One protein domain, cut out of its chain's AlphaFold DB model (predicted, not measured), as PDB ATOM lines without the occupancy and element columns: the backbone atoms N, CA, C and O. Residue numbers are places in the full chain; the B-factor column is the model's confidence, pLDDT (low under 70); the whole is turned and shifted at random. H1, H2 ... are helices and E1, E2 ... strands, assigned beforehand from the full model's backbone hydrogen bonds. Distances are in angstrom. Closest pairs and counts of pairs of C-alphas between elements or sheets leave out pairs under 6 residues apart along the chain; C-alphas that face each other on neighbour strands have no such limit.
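Overview. This is residues 200 to 300 of the 317 residues of an uncharacterized protein of Thermoproteus sp. JCHS_4 (UniProt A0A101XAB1). A small sheet of three strands lies toward one end and a cluster of crossed helices toward the other, with H2 near the middle of the domain, packed on the E1 side of the sheet. In the cluster, H3, H4 and H5 pack on H6, while H1 packs on H2 by its second half, residues 206 to 210. The printed part has 101 residues with six named helices and three named strands, in the order H1 H2 H3 E1 E2 E3 H4 H5 H6; the class is mixed, helices and strands. The sheet runs E1 E3 E2, antiparallel throughout. The whole is compact, with a radius of gyration of the C-alphas of 12.8 A and spans of 36 by 29 by 22 A.

Along the chain. The sheet is made of E1, residues 239 to 243, 12.7 A long; E3, residues 258 to 263, 14.0 A; and E2, residues 252 to 255. E1 begins with C-alpha 239 at (321.706, 214.868, 234.735). H2 is residues 216 to 225, 14.6 A long, and H1 is residues 200 to 211, 16.8 A, from C-alpha 200 at (319.934, 236.838, 240.641). H4 is residues 265 to 274, 14.5 A, H5 residues 277 to 284, and H3 residues 230 to 235. H6, residues 288 to 297, 14.4 A, ends with C-alpha 297 at (320.288, 212.643, 222.208).

Arrangement. E3 is the inner strand. It is antiparallel to E1, with N 240 and O 262 2.8 A apart, within hydrogen-bond range. E2 and E3 form a hairpin, with N 260 and O 252 2.8 A apart, also within range. H2 is on the sheet at a height of 8.2 A and only just over E1, with 3 of its C-alphas falling on that strand; on the local plane it runs along the strands, 25 degrees from E1. H4 is on the sheet too but only grazes it, with residues 265 to 271. H1 touches H2 at a steep tilt of 50 degrees, opposite ways; the closest C-alphas, of Val 206 and Pro 217, are 5.5 A apart. H2 and H4 touch only at their ends, where the C-alphas of Met 216 and Ser 274 come closest, at 5.3 A. H6 is the hub. It touches H4 at a steep tilt of 61 degrees, opposite ways, with the closest C-alphas, of Glu 269 and Thr 297, 5.7 A apart. It touches H3 at a shallow tilt of 14 degrees, the same way; the closest C-alphas are those of Val 233 and Ala 296, 5.8 A. It touches H5 through the C-alphas of Leu 282 and Trp 290, the closest, 6.3 A apart. H1 and H6 are apart. In H1, H2, H3, H4, H5 and H6 every O i to N i+4 pair is within hydrogen-bond range.

Size, cuts and confidence. The two C-alphas farthest apart are those of Glu 201 and Gly 300, 39.2 A. The printed part has no cut. The link from E1 to E2, 8 residues, is short; the other links are tight. The mean pLDDT of the printed part is 94.1, and no printed residue is under 70.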
ATOM      1  N   ALA A 200     321.035 237.517 239.958       92.94
ATOM      2  CA  ALA A 200     319.934 236.838 240.641       92.94
ATOM      3  C   ALA A 200     318.634 236.906 239.825       92.94
ATOM      4  O   ALA A 200     318.004 235.883 239.592       92.94
ATOM      5  N   GLU A 201     318.299 238.088 239.302       95.50
ATOM      6  CA  GLU A 201     317.143 238.272 238.418       95.50
ATOM      7  C   GLU A 201     317.238 237.389 237.168       95.50
ATOM      8  O   GLU A 201     316.271 236.726 236.805       95.50
ATOM      9  N   ALA A 202     318.417 237.313 236.540       96.81
ATOM     10  CA  ALA A 202     318.616 236.438 235.392       96.81
ATOM     11  C   ALA A 202     318.383 234.959 235.743       96.81
ATOM     12  O   ALA A 202     317.751 234.247 234.967       96.81
ATOM     13  N   MET A 203     318.831 234.502 236.918       95.62
ATOM     14  CA  MET A 203     318.554 233.141 237.394       95.62
ATOM     15  C   MET A 203     317.052 232.896 237.608       95.62
ATOM     16  O   MET A 203     316.538 231.865 237.173       95.62
ATOM     17  N   ASP A 204     316.339 233.838 238.230       95.38
ATOM     18  CA  ASP A 204     314.896 233.724 238.482       95.38
ATOM     19  C   ASP A 204     314.088 233.700 237.174       95.38
ATOM     20  O   ASP A 204     313.121 232.938 237.033       95.38
ATOM     21  N   LEU A 205     314.505 234.496 236.185       97.56
ATOM     22  CA  LEU A 205     313.912 234.496 234.851       97.56
ATOM     23  C   LEU A 205     314.191 233.178 234.122       97.56
ATOM     24  O   LEU A 205     313.247 232.587 233.604       97.56
ATOM     25  N   VAL A 206     315.426 232.655 234.140       97.50
ATOM     26  CA  VAL A 206     315.743 231.330 233.564       97.50
ATOM     27  C   VAL A 206     314.847 230.247 234.171       97.50
ATOM     28  O   VAL A 206     314.239 229.473 233.431       97.50
ATOM     29  N   ALA A 207     314.701 230.220 235.498       96.31
ATOM     30  CA  ALA A 207     313.823 229.267 236.175       96.31
ATOM     31  C   ALA A 207     312.346 229.444 235.775       96.31
ATOM     32  O   ALA A 207     311.614 228.466 235.622       96.31
ATOM     33  N   SER A 208     311.900 230.685 235.575       97.00
ATOM     34  CA  SER A 208     310.534 230.992 235.136       97.00
ATOM     35  C   SER A 208     310.265 230.548 233.697       97.00
ATOM     36  O   SER A 208     309.231 229.934 233.446       97.00
ATOM     37  N   HIS A 209     311.200 230.788 232.775       97.19
ATOM     38  CA  HIS A 209     311.141 230.279 231.401       97.19
ATOM     39  C   HIS A 209     311.098 228.746 231.384       97.19
ATOM     40  O   HIS A 209     310.235 228.160 230.733       97.19
ATOM     41  N   LEU A 210     311.945 228.095 232.187       96.19
ATOM     42  CA  LEU A 210     311.965 226.637 232.287       96.19
ATOM     43  C   LEU A 210     310.614 226.066 232.750       96.19
ATOM     44  O   LEU A 210     310.130 225.102 232.158       96.19
ATOM     45  N   ARG A 211     309.965 226.681 233.753       95.56
ATOM     46  CA  ARG A 211     308.619 226.283 234.217       95.56
ATOM     47  C   ARG A 211     307.545 226.400 233.132       95.56
ATOM     48  O   ARG A 211     306.583 225.641 233.162       95.56
ATOM     49  N   ARG A 212     307.713 227.314 232.173       96.12
ATOM     50  CA  ARG A 212     306.835 227.464 230.999       96.12
ATOM     51  C   ARG A 212     307.206 226.538 229.837       96.12
ATOM     52  O   ARG A 212     306.560 226.580 228.798       96.12
ATOM     53  N   GLY A 213     308.230 225.701 229.997       95.25
ATOM     54  CA  GLY A 213     308.709 224.813 228.943       95.25
ATOM     55  C   GLY A 213     309.620 225.497 227.921       95.25
ATOM     56  O   GLY A 213     309.827 224.950 226.844       95.25
ATOM     57  N   GLU A 214     310.194 226.658 228.242       96.75
ATOM     58  CA  GLU A 214     311.135 227.376 227.380       96.75
ATOM     59  C   GLU A 214     312.585 227.077 227.805       96.75
ATOM     60  O   GLU A 214     313.069 227.553 228.832       96.75
ATOM     61  N   TRP A 215     313.300 226.279 227.006       97.62
ATOM     62  CA  TRP A 215     314.601 225.699 227.393       97.62
ATOM     63  C   TRP A 215     315.824 226.504 226.943       97.62
ATOM     64  O   TRP A 215     316.932 226.276 227.426       97.62
ATOM     65  N   MET A 216     315.640 227.477 226.051       97.62
ATOM     66  CA  MET A 216     316.739 228.237 225.450       97.62
ATOM     67  C   MET A 216     317.582 229.045 226.463       97.62
ATOM     68  O   MET A 216     318.812 229.027 226.343       97.62
ATOM     69  N   PRO A 217     317.005 229.698 227.497       98.00
ATOM     70  CA  PRO A 217     317.812 230.316 228.550       98.00
ATOM     71  C   PRO A 217     318.607 229.290 229.362       98.00
ATOM     72  O   PRO A 217     319.761 229.526 229.715       98.00
ATOM     73  N   LEU A 218     318.026 228.116 229.628       98.06
ATOM     74  CA  LEU A 218     318.734 227.056 230.341       98.06
ATOM     75  C   LEU A 218     319.902 226.507 229.512       98.06
ATOM     76  O   LEU A 218     320.956 226.224 230.078       98.06
ATOM     77  N   LEU A 219     319.751 226.404 228.187       98.19
ATOM     78  CA  LEU A 219     320.822 225.973 227.288       98.19
ATOM     79  C   LEU A 219     322.078 226.822 227.475       98.19
ATOM     80  O   LEU A 219     323.141 226.279 227.763       98.19
ATOM     81  N   THR A 220     321.980 228.143 227.350       98.06
ATOM     82  CA  THR A 220     323.154 229.028 227.476       98.06
ATOM     83  C   THR A 220     323.678 229.107 228.903       98.06
ATOM     84  O   THR A 220     324.893 229.113 229.095       98.06
ATOM     85  N   MET A 221     322.797 229.054 229.907       97.81
ATOM     86  CA  MET A 221     323.219 228.952 231.304       97.81
ATOM     87  C   MET A 221     324.054 227.691 231.562       97.81
ATOM     88  O   MET A 221     325.110 227.754 232.192       97.81
ATOM     89  N   TRP A 222     323.616 226.544 231.039       97.62
ATOM     90  CA  TRP A 222     324.338 225.282 231.165       97.62
ATOM     91  C   TRP A 222     325.616 225.263 230.306       97.62
ATOM     92  O   TRP A 222     326.648 224.734 230.726       97.62
ATOM     93  N   LEU A 223     325.621 225.913 229.140       97.19
ATOM     94  CA  LEU A 223     326.841 226.074 228.346       97.19
ATOM     95  C   LEU A 223     327.935 226.834 229.117       97.19
ATOM     96  O   LEU A 223     329.101 226.448 229.026       97.19
ATOM     97  N   GLY A 224     327.578 227.829 229.932       95.62
ATOM     98  CA  GLY A 224     328.504 228.507 230.846       95.62
ATOM     99  C   GLY A 224     328.877 227.659 232.064       95.62
ATOM    100  O   GLY A 224     329.931 227.022 232.104       95.62
ATOM    101  N   ASP A 225     327.944 227.535 233.006       94.25
ATOM    102  CA  ASP A 225     328.184 226.990 234.353       94.25
ATOM    103  C   ASP A 225     327.728 225.527 234.535       94.25
ATOM    104  O   ASP A 225     327.788 224.953 235.627       94.25
ATOM    105  N   GLY A 226     327.243 224.888 233.471       93.12
ATOM    106  CA  GLY A 226     326.788 223.499 233.500       93.12
ATOM    107  C   GLY A 226     327.922 222.485 233.636       93.12
ATOM    108  O   GLY A 226     328.987 222.633 233.028       93.12
ATOM    109  N   LYS A 227     327.675 221.419 234.399       91.81
ATOM    110  CA  LYS A 227     328.578 220.270 234.536       91.81
ATOM    111  C   LYS A 227     328.478 219.392 233.284       91.81
ATOM    112  O   LYS A 227     327.387 218.942 232.943       91.81
ATOM    113  N   ALA A 228     329.607 219.138 232.629       87.38
ATOM    114  CA  ALA A 228     329.699 218.284 231.445       87.38
ATOM    115  C   ALA A 228     330.401 216.963 231.797       87.38
ATOM    116  O   ALA A 228     331.628 216.869 231.794       87.38
ATOM    117  N   GLU A 229     329.609 215.950 232.139       87.94
ATOM    118  CA  GLU A 229     330.066 214.623 232.567       87.94
ATOM    119  C   GLU A 229     329.938 213.613 231.421       87.94
ATOM    120  O   GLU A 229     328.959 212.873 231.317       87.94
ATOM    121  N   ARG A 230     330.940 213.566 230.539       90.19
ATOM    122  CA  ARG A 230     330.908 212.659 229.378       90.19
ATOM    123  C   ARG A 230     330.754 211.193 229.770       90.19
ATOM    124  O   ARG A 230     330.074 210.438 229.082       90.19
ATOM    125  N   SER A 231     331.414 210.770 230.844       88.81
ATOM    126  CA  SER A 231     331.327 209.399 231.355       88.81
ATOM    127  C   SER A 231     329.901 209.031 231.757       88.81
ATOM    128  O   SER A 231     329.441 207.972 231.337       88.81
ATOM    129  N   GLU A 232     329.209 209.914 232.482       90.31
ATOM    130  CA  GLU A 232     327.810 209.726 232.896       90.31
ATOM    131  C   GLU A 232     326.893 209.621 231.663       90.31
ATOM    132  O   GLU A 232     326.164 208.644 231.494       90.31
ATOM    133  N   VAL A 233     327.015 210.546 230.703       89.44
ATOM    134  CA  VAL A 233     326.204 210.512 229.469       89.44
ATOM    135  C   VAL A 233     326.442 209.224 228.665       89.44
ATOM    136  O   VAL A 233     325.516 208.638 228.091       89.44
ATOM    137  N   LEU A 234     327.684 208.736 228.627       89.81
ATOM    138  CA  LEU A 234     328.025 207.486 227.948       89.81
ATOM    139  C   LEU A 234     327.534 206.240 228.700       89.81
ATOM    140  O   LEU A 234     327.267 205.236 228.027       89.81
ATOM    141  N   SER A 235     327.407 206.278 230.028       88.62
ATOM    142  CA  SER A 235     326.809 205.202 230.834       88.62
ATOM    143  C   SER A 235     325.278 205.259 230.885       88.62
ATOM    144  O   SER A 235     324.664 204.315 231.369       88.62
ATOM    145  N   GLY A 236     324.659 206.299 230.314       88.19
ATOM    146  CA  GLY A 236     323.204 206.477 230.294       88.19
ATOM    147  C   GLY A 236     322.664 207.252 231.496       88.19
ATOM    148  O   GLY A 236     321.453 207.302 231.698       88.19
ATOM    149  N   GLU A 237     323.541 207.872 232.282       92.00
ATOM    150  CA  GLU A 237     323.163 208.796 233.340       92.00
ATOM    151  C   GLU A 237     323.009 210.212 232.778       92.00
ATOM    152  O   GLU A 237     323.977 210.871 232.400       92.00
ATOM    153  N   TYR A 238     321.768 210.697 232.734       93.38
ATOM    154  CA  TYR A 238     321.442 212.013 232.186       93.38
ATOM    155  C   TYR A 238     321.014 212.963 233.301       93.38
ATOM    156  O   TYR A 238     319.883 212.903 233.790       93.38
ATOM    157  N   LYS A 239     321.927 213.852 233.700       93.69
ATOM    158  CA  LYS A 239     321.706 214.868 234.735       93.69
ATOM    159  C   LYS A 239     322.133 216.238 234.213       93.69
ATOM    160  O   LYS A 239     323.300 216.454 233.894       93.69
ATOM    161  N   LEU A 240     321.202 217.185 234.170       94.31
ATOM    162  CA  LEU A 240     321.509 218.590 233.917       94.31
ATOM    163  C   LEU A 240     321.804 219.282 235.243       94.31
ATOM    164  O   LEU A 240     320.901 219.626 236.003       94.31
ATOM    165  N   VAL A 241     323.093 219.470 235.513       95.44
ATOM    166  CA  VAL A 241     323.586 220.131 236.724       95.44
ATOM    167  C   VAL A 241     324.207 221.471 236.361       95.44
ATOM    168  O   VAL A 241     325.017 221.534 235.437       95.44
ATOM    169  N   VAL A 242     323.873 222.522 237.110       94.94
ATOM    170  CA  VAL A 242     324.437 223.870 236.951       94.94
ATOM    171  C   VAL A 242     325.083 224.325 238.254       94.94
ATOM    172  O   VAL A 242     324.516 224.151 239.338       94.94
ATOM    173  N   ALA A 243     326.283 224.897 238.158       92.06
ATOM    174  CA  ALA A 243     326.923 225.562 239.280       92.06
ATOM    175  C   ALA A 243     326.261 226.928 239.527       92.06
ATOM    176  O   ALA A 243     326.135 227.743 238.621       92.06
ATOM    177  N   ALA A 244     325.826 227.193 240.756       89.69
ATOM    178  CA  ALA A 244     325.138 228.434 241.102       89.69
ATOM    179  C   ALA A 244     325.359 228.786 242.572       89.69
ATOM    180  O   ALA A 244     325.353 227.907 243.426       89.69
ATOM    181  N   LYS A 245     325.522 230.076 242.901       86.12
ATOM    182  CA  LYS A 245     325.664 230.511 244.306       86.12
ATOM    183  C   LYS A 245     324.415 230.211 245.137       86.12
ATOM    184  O   LYS A 245     324.551 229.835 246.295       86.12
ATOM    185  N   GLU A 246     323.246 230.346 244.522       86.69
ATOM    186  CA  GLU A 246     321.933 230.099 245.122       86.69
ATOM    187  C   GLU A 246     321.226 228.973 244.341       86.69
ATOM    188  O   GLU A 246     320.339 229.235 243.528       86.69
ATOM    189  N   PRO A 247     321.654 227.706 244.506       86.62
ATOM    190  CA  PRO A 247     321.197 226.601 243.660       86.62
ATOM    191  C   PRO A 247     319.691 226.315 243.774       86.62
ATOM    192  O   PRO A 247     319.079 225.894 242.796       86.62
ATOM    193  N   TRP A 248     319.080 226.613 244.926       86.12
ATOM    194  CA  TRP A 248     317.643 226.426 245.175       86.12
ATOM    195  C   TRP A 248     316.735 227.276 244.273       86.12
ATOM    196  O   TRP A 248     315.554 226.972 244.150       86.12
ATOM    197  N   ARG A 249     317.261 228.325 243.621       86.94
ATOM    198  CA  ARG A 249     316.500 229.128 242.648       86.94
ATOM    199  C   ARG A 249     316.228 228.383 241.339       86.94
ATOM    200  O   ARG A 249     315.287 228.725 240.631       86.94
ATOM    201  N   LEU A 250     317.060 227.394 241.004       86.31
ATOM    202  CA  LEU A 250     317.037 226.709 239.706       86.31
ATOM    203  C   LEU A 250     316.456 225.296 239.780       86.31
ATOM    204  O   LEU A 250     315.871 224.829 238.808       86.31
ATOM    205  N   GLY A 251     316.654 224.605 240.900       86.81
ATOM    206  CA  GLY A 251     316.246 223.217 241.069       86.81
ATOM    207  C   GLY A 251     316.701 222.649 242.408       86.81
ATOM    208  O   GLY A 251     317.019 223.388 243.344       86.81
ATOM    209  N   SER A 252     316.757 221.323 242.499       89.31
ATOM    210  CA  SER A 252     317.151 220.637 243.730       89.31
ATOM    211  C   SER A 252     318.626 220.885 244.037       89.31
ATOM    212  O   SER A 252     319.503 220.606 243.218       89.31
ATOM    213  N   SER A 253     318.920 221.387 245.236       89.88
ATOM    214  CA  SER A 253     320.298 221.535 245.705       89.88
ATOM    215  C   SER A 253     320.897 220.154 245.977       89.88
ATOM    216  O   SER A 253     320.446 219.450 246.875       89.88
ATOM    217  N   ILE A 254     321.918 219.768 245.209       88.38
ATOM    218  CA  ILE A 254     322.589 218.455 245.317       88.38
ATOM    219  C   ILE A 254     324.021 218.566 245.857       88.38
ATOM    220  O   ILE A 254     324.845 217.668 245.697       88.38
ATOM    221  N   GLY A 255     324.347 219.705 246.461       85.31
ATOM    222  CA  GLY A 255     325.640 219.971 247.075       85.31
ATOM    223  C   GLY A 255     325.972 221.457 247.078       85.31
ATOM    224  O   GLY A 255     325.208 222.293 246.591       85.31
ATOM    225  N   THR A 256     327.150 221.791 247.604       85.62
ATOM    226  CA  THR A 256     327.610 223.180 247.686       85.62
ATOM    227  C   THR A 256     327.636 223.819 246.303       85.62
ATOM    228  O   THR A 256     328.433 223.437 245.444       85.62
ATOM    229  N   ARG A 257     326.767 224.817 246.109       88.75
ATOM    230  CA  ARG A 257     326.639 225.597 244.872       88.75
ATOM    231  C   ARG A 257     326.299 224.774 243.620       88.75
ATOM    232  O   ARG A 257     326.741 225.127 242.530       88.75
ATOM    233  N   LYS A 258     325.544 223.679 243.751       91.94
ATOM    234  CA  LYS A 258     325.129 222.834 242.614       91.94
ATOM    235  C   LYS A 258     323.624 222.606 242.619       91.94
ATOM    236  O   LYS A 258     323.085 222.072 243.586       91.94
ATOM    237  N   ALA A 259     322.974 222.968 241.519       93.69
ATOM    238  CA  ALA A 259     321.565 222.696 241.279       93.69
ATOM    239  C   ALA A 259     321.421 221.548 240.277       93.69
ATOM    240  O   ALA A 259     321.977 221.621 239.179       93.69
ATOM    241  N   LEU A 260     320.669 220.509 240.637       94.88
ATOM    242  CA  LEU A 260     320.118 219.555 239.682       94.88
ATOM    243  C   LEU A 260     318.852 220.173 239.094       94.88
ATOM    244  O   LEU A 260     317.854 220.335 239.796       94.88
ATOM    245  N   VAL A 261     318.920 220.547 237.821       94.25
ATOM    246  CA  VAL A 261     317.855 221.289 237.140       94.25
ATOM    247  C   VAL A 261     316.867 220.340 236.468       94.25
ATOM    248  O   VAL A 261     315.662 220.551 236.539       94.25
ATOM    249  N   ALA A 262     317.368 219.281 235.832       94.19
ATOM    250  CA  ALA A 262     316.545 218.249 235.212       94.19
ATOM    251  C   ALA A 262     317.323 216.934 235.067       94.19
ATOM    252  O   ALA A 262     318.555 216.906 235.126       94.19
ATOM    253  N   THR A 263     316.594 215.845 234.852       93.75
ATOM    254  CA  THR A 263     317.133 214.501 234.616       93.75
ATOM    255  C   THR A 263     316.456 213.863 233.412       93.75
ATOM    256  O   THR A 263     315.390 214.310 232.997       93.75
ATOM    257  N   GLY A 264     317.041 212.785 232.900       93.62
ATOM    258  CA  GLY A 264     316.472 212.022 231.788       93.62
ATOM    259  C   GLY A 264     316.969 212.495 230.425       93.62
ATOM    260  O   GLY A 264     317.527 213.588 230.284       93.62
ATOM    261  N   LYS A 265     316.801 211.631 229.421       93.88
ATOM    262  CA  LYS A 265     317.239 211.895 228.043       93.88
ATOM    263  C   LYS A 265     316.437 213.052 227.444       93.88
ATOM    264  O   LYS A 265     317.014 213.920 226.790       93.88
ATOM    265  N   GLU A 266     315.153 213.133 227.785       95.38
ATOM    266  CA  GLU A 266     314.201 214.143 227.319       95.38
ATOM    267  C   GLU A 266     314.666 215.567 227.657       95.38
ATOM    268  O   GLU A 266     314.455 216.502 226.890       95.38
ATOM    269  N   ALA A 267     315.349 215.756 228.790       95.75
ATOM    270  CA  ALA A 267     315.886 217.060 229.167       95.75
ATOM    271  C   ALA A 267     316.975 217.539 228.189       95.75
ATOM    272  O   ALA A 267     317.016 218.715 227.822       95.75
ATOM    273  N   PHE A 268     317.839 216.631 227.729       96.38
ATOM    274  CA  PHE A 268     318.857 216.941 226.724       96.38
ATOM    275  C   PHE A 268     318.243 217.116 225.329       96.38
ATOM    276  O   PHE A 268     318.712 217.965 224.570       96.38
ATOM    277  N   GLU A 269     317.189 216.365 225.001       97.19
ATOM    278  CA  GLU A 269     316.432 216.526 223.750       97.19
ATOM    279  C   GLU A 269     315.812 217.922 223.681       97.19
ATOM    280  O   GLU A 269     316.068 218.655 222.727       97.19
ATOM    281  N   ARG A 270     315.153 218.370 224.755       97.56
ATOM    282  CA  ARG A 270     314.589 219.724 224.842       97.56
ATOM    283  C   ARG A 270     315.645 220.826 224.747       97.56
ATOM    284  O   ARG A 270     315.418 221.840 224.083       97.56
ATOM    285  N   LEU A 271     316.823 220.639 225.357       97.06
ATOM    286  CA  LEU A 271     317.952 221.559 225.156       97.06
ATOM    287  C   LEU A 271     318.360 221.629 223.681       97.06
ATOM    288  O   LEU A 271     318.526 222.727 223.147       97.06
ATOM    289  N   ARG A 272     318.501 220.475 223.019       97.19
ATOM    290  CA  ARG A 272     318.899 220.391 221.610       97.19
ATOM    291  C   ARG A 272     317.876 221.042 220.685       97.19
ATOM    292  O   ARG A 272     318.262 221.844 219.839       97.19
ATOM    293  N   GLU A 273     316.598 220.729 220.864       97.06
ATOM    294  CA  GLU A 273     315.487 221.269 220.074       97.06
ATOM    295  C   GLU A 273     315.377 222.790 220.214       97.06
ATOM    296  O   GLU A 273     315.159 223.500 219.232       97.06
ATOM    297  N   SER A 274     315.613 223.315 221.420       96.38
ATOM    298  CA  SER A 274     315.548 224.755 221.674       96.38
ATOM    299  C   SER A 274     316.669 225.560 221.004       96.38
ATOM    300  O   SER A 274     316.524 226.770 220.834       96.38
ATOM    301  N   ALA A 275     317.776 224.924 220.602       96.69
ATOM    302  CA  ALA A 275     318.982 225.622 220.163       96.69
ATOM    303  C   ALA A 275     318.828 226.338 218.807       96.69
ATOM    304  O   ALA A 275     319.408 227.406 218.609       96.69
ATOM    305  N   GLY A 276     318.053 225.789 217.865       95.62
ATOM    306  CA  GLY A 276     317.904 226.357 216.516       95.62
ATOM    307  C   GLY A 276     319.252 226.664 215.835       95.62
ATOM    308  O   GLY A 276     320.200 225.889 215.957       95.62
ATOM    309  N   ALA A 277     319.361 227.829 215.180       97.31
ATOM    310  CA  ALA A 277     320.592 228.297 214.521       97.31
ATOM    311  C   ALA A 277     321.799 228.417 215.476       97.31
ATOM    312  O   ALA A 277     322.953 228.288 215.069       97.31
ATOM    313  N   TYR A 278     321.552 228.610 216.774       98.50
ATOM    314  CA  TYR A 278     322.618 228.617 217.770       98.50
ATOM    315  C   TYR A 278     323.237 227.222 217.955       98.50
ATOM    316  O   TYR A 278     324.441 227.105 218.160       98.50
ATOM    317  N   GLY A 279     322.444 226.155 217.822       98.25
ATOM    318  CA  GLY A 279     322.939 224.774 217.835       98.25
ATOM    319  C   GLY A 279     323.867 224.471 216.657       98.25
ATOM    320  O   GLY A 279     324.895 223.820 216.835       98.25
ATOM    321  N   GLU A 280     323.553 225.008 215.476       98.31
ATOM    322  CA  GLU A 280     324.415 224.919 214.293       98.31
ATOM    323  C   GLU A 280     325.752 225.636 214.516       98.31
ATOM    324  O   GLU A 280     326.812 225.054 214.280       98.31
ATOM    325  N   LEU A 281     325.721 226.846 215.090       98.75
ATOM    326  CA  LEU A 281     326.939 227.545 215.505       98.75
ATOM    327  C   LEU A 281     327.771 226.686 216.471       98.75
ATOM    328  O   LEU A 281     328.969 226.505 216.261       98.75
ATOM    329  N   LEU A 282     327.160 226.111 217.511       98.62
ATOM    330  CA  LEU A 282     327.865 225.267 218.486       98.62
ATOM    331  C   LEU A 282     328.479 224.007 217.854       98.62
ATOM    332  O   LEU A 282     329.555 223.564 218.281       98.62
ATOM    333  N   ASP A 283     327.833 223.454 216.827       98.00
ATOM    334  CA  ASP A 283     328.353 222.340 216.039       98.00
ATOM    335  C   ASP A 283     329.612 222.725 215.255       98.00
ATOM    336  O   ASP A 283     330.614 221.998 215.312       98.00
ATOM    337  N   LEU A 284     329.605 223.884 214.588       98.12
ATOM    338  CA  LEU A 284     330.782 224.419 213.894       98.12
ATOM    339  C   LEU A 284     331.929 224.692 214.867       98.12
ATOM    340  O   LEU A 284     333.074 224.337 214.593       98.12
ATOM    341  N   LEU A 285     331.616 225.260 216.033       98.50
ATOM    342  CA  LEU A 285     332.591 225.591 217.070       98.50
ATOM    343  C   LEU A 285     333.176 224.359 217.772       98.50
ATOM    344  O   LEU A 285     334.140 224.487 218.532       98.50
ATOM    345  N   ARG A 286     332.630 223.158 217.537       97.56
ATOM    346  CA  ARG A 286     333.029 221.928 218.241       97.56
ATOM    347  C   ARG A 286     332.946 222.092 219.762       97.56
ATOM    348  O   ARG A 286     333.806 221.586 220.484       97.56
ATOM    349  N   ALA A 287     331.929 222.801 220.251       97.62
ATOM    350  CA  ALA A 287     331.760 223.057 221.676       97.62
ATOM    351  C   ALA A 287     331.594 221.731 222.440       97.62
ATOM    352  O   ALA A 287     330.647 220.984 222.195       97.62
ATOM    353  N   HIS A 288     332.499 221.424 223.376       96.25
ATOM    354  CA  HIS A 288     332.469 220.134 224.083       96.25
ATOM    355  C   HIS A 288     331.138 219.866 224.799       96.25
ATOM    356  O   HIS A 288     330.630 218.752 224.744       96.25
ATOM    357  N   LYS A 289     330.531 220.893 225.405       96.25
ATOM    358  CA  LYS A 289     329.232 220.776 226.076       96.25
ATOM    359  C   LYS A 289     328.093 220.474 225.102       96.25
ATOM    360  O   LYS A 289     327.227 219.661 225.402       96.25
ATOM    361  N   TRP A 290     328.123 221.066 223.907       97.44
ATOM    362  CA  TRP A 290     327.170 220.734 222.845       97.44
ATOM    363  C   TRP A 290     327.336 219.290 222.364       97.44
ATOM    364  O   TRP A 290     326.356 218.588 222.128       97.44
ATOM    365  N   ILE A 291     328.577 218.805 222.295       96.25
ATOM    366  CA  ILE A 291     328.857 217.401 221.981       96.25
ATOM    367  C   ILE A 291     328.260 216.468 223.038       96.25
ATOM    368  O   ILE A 291     327.722 215.436 222.649       96.25
ATOM    369  N   GLU A 292     328.277 216.818 224.328       95.12
ATOM    370  CA  GLU A 292     327.580 216.019 225.353       95.12
ATOM    371  C   GLU A 292     326.071 215.957 225.109       95.12
ATOM    372  O   GLU A 292     325.482 214.881 225.190       95.12
ATOM    373  N   ILE A 293     325.448 217.078 224.731       96.38
ATOM    374  CA  ILE A 293     324.028 217.096 224.356       96.38
ATOM    375  C   ILE A 293     323.775 216.167 223.163       96.38
ATOM    376  O   ILE A 293     322.823 215.386 223.170       96.38
ATOM    377  N   LYS A 294     324.650 216.169 222.154       96.06
ATOM    378  CA  LYS A 294     324.538 215.248 221.012       96.06
ATOM    379  C   LYS A 294     324.759 213.791 221.410       96.06
ATOM    380  O   LYS A 294     324.029 212.932 220.940       96.06
ATOM    381  N   LEU A 295     325.713 213.502 222.295       95.31
ATOM    382  CA  LEU A 295     325.925 212.152 222.825       95.31
ATOM    383  C   LEU A 295     324.711 211.652 223.613       95.31
ATOM    384  O   LEU A 295     324.401 210.468 223.538       95.31
ATOM    385  N   ALA A 296     324.019 212.528 224.342       94.75
ATOM    386  CA  ALA A 296     322.816 212.162 225.081       94.75
ATOM    387  C   ALA A 296     321.618 211.882 224.156       94.75
ATOM    388  O   ALA A 296     320.811 211.008 224.455       94.75
ATOM    389  N   THR A 297     321.512 212.597 223.033       95.25
ATOM    390  CA  THR A 297     320.288 212.643 222.208       95.25
ATOM    391  C   THR A 297     320.371 211.871 220.890       95.25
ATOM    392  O   THR A 297     319.339 211.541 220.318       95.25
ATOM    393  N   ASP A 298     321.568 211.559 220.392       93.75
ATOM    394  CA  ASP A 298     321.777 210.838 219.132       93.75
ATOM    395  C   ASP A 298     322.475 209.499 219.386       93.75
ATOM    396  O   ASP A 298     323.685 209.420 219.623       93.75
ATOM    397  N   ASP A 299     321.689 208.423 219.332       91.12
ATOM    398  CA  ASP A 299     322.166 207.069 219.606       91.12
ATOM    399  C   ASP A 299     323.204 206.594 218.583       91.12
ATOM    400  O   ASP A 299     324.183 205.939 218.959       91.12
ATOM    401  N   GLY A 300     323.056 206.985 217.314       92.44
ATOM    402  CA  GLY A 300     324.014 206.676 216.254       92.44
ATOM    403  C   GLY A 300     325.345 207.397 216.468       92.44
ATOM    404  O   GLY A 300     326.414 206.777 216.431       92.44
TER     405      GLY A 300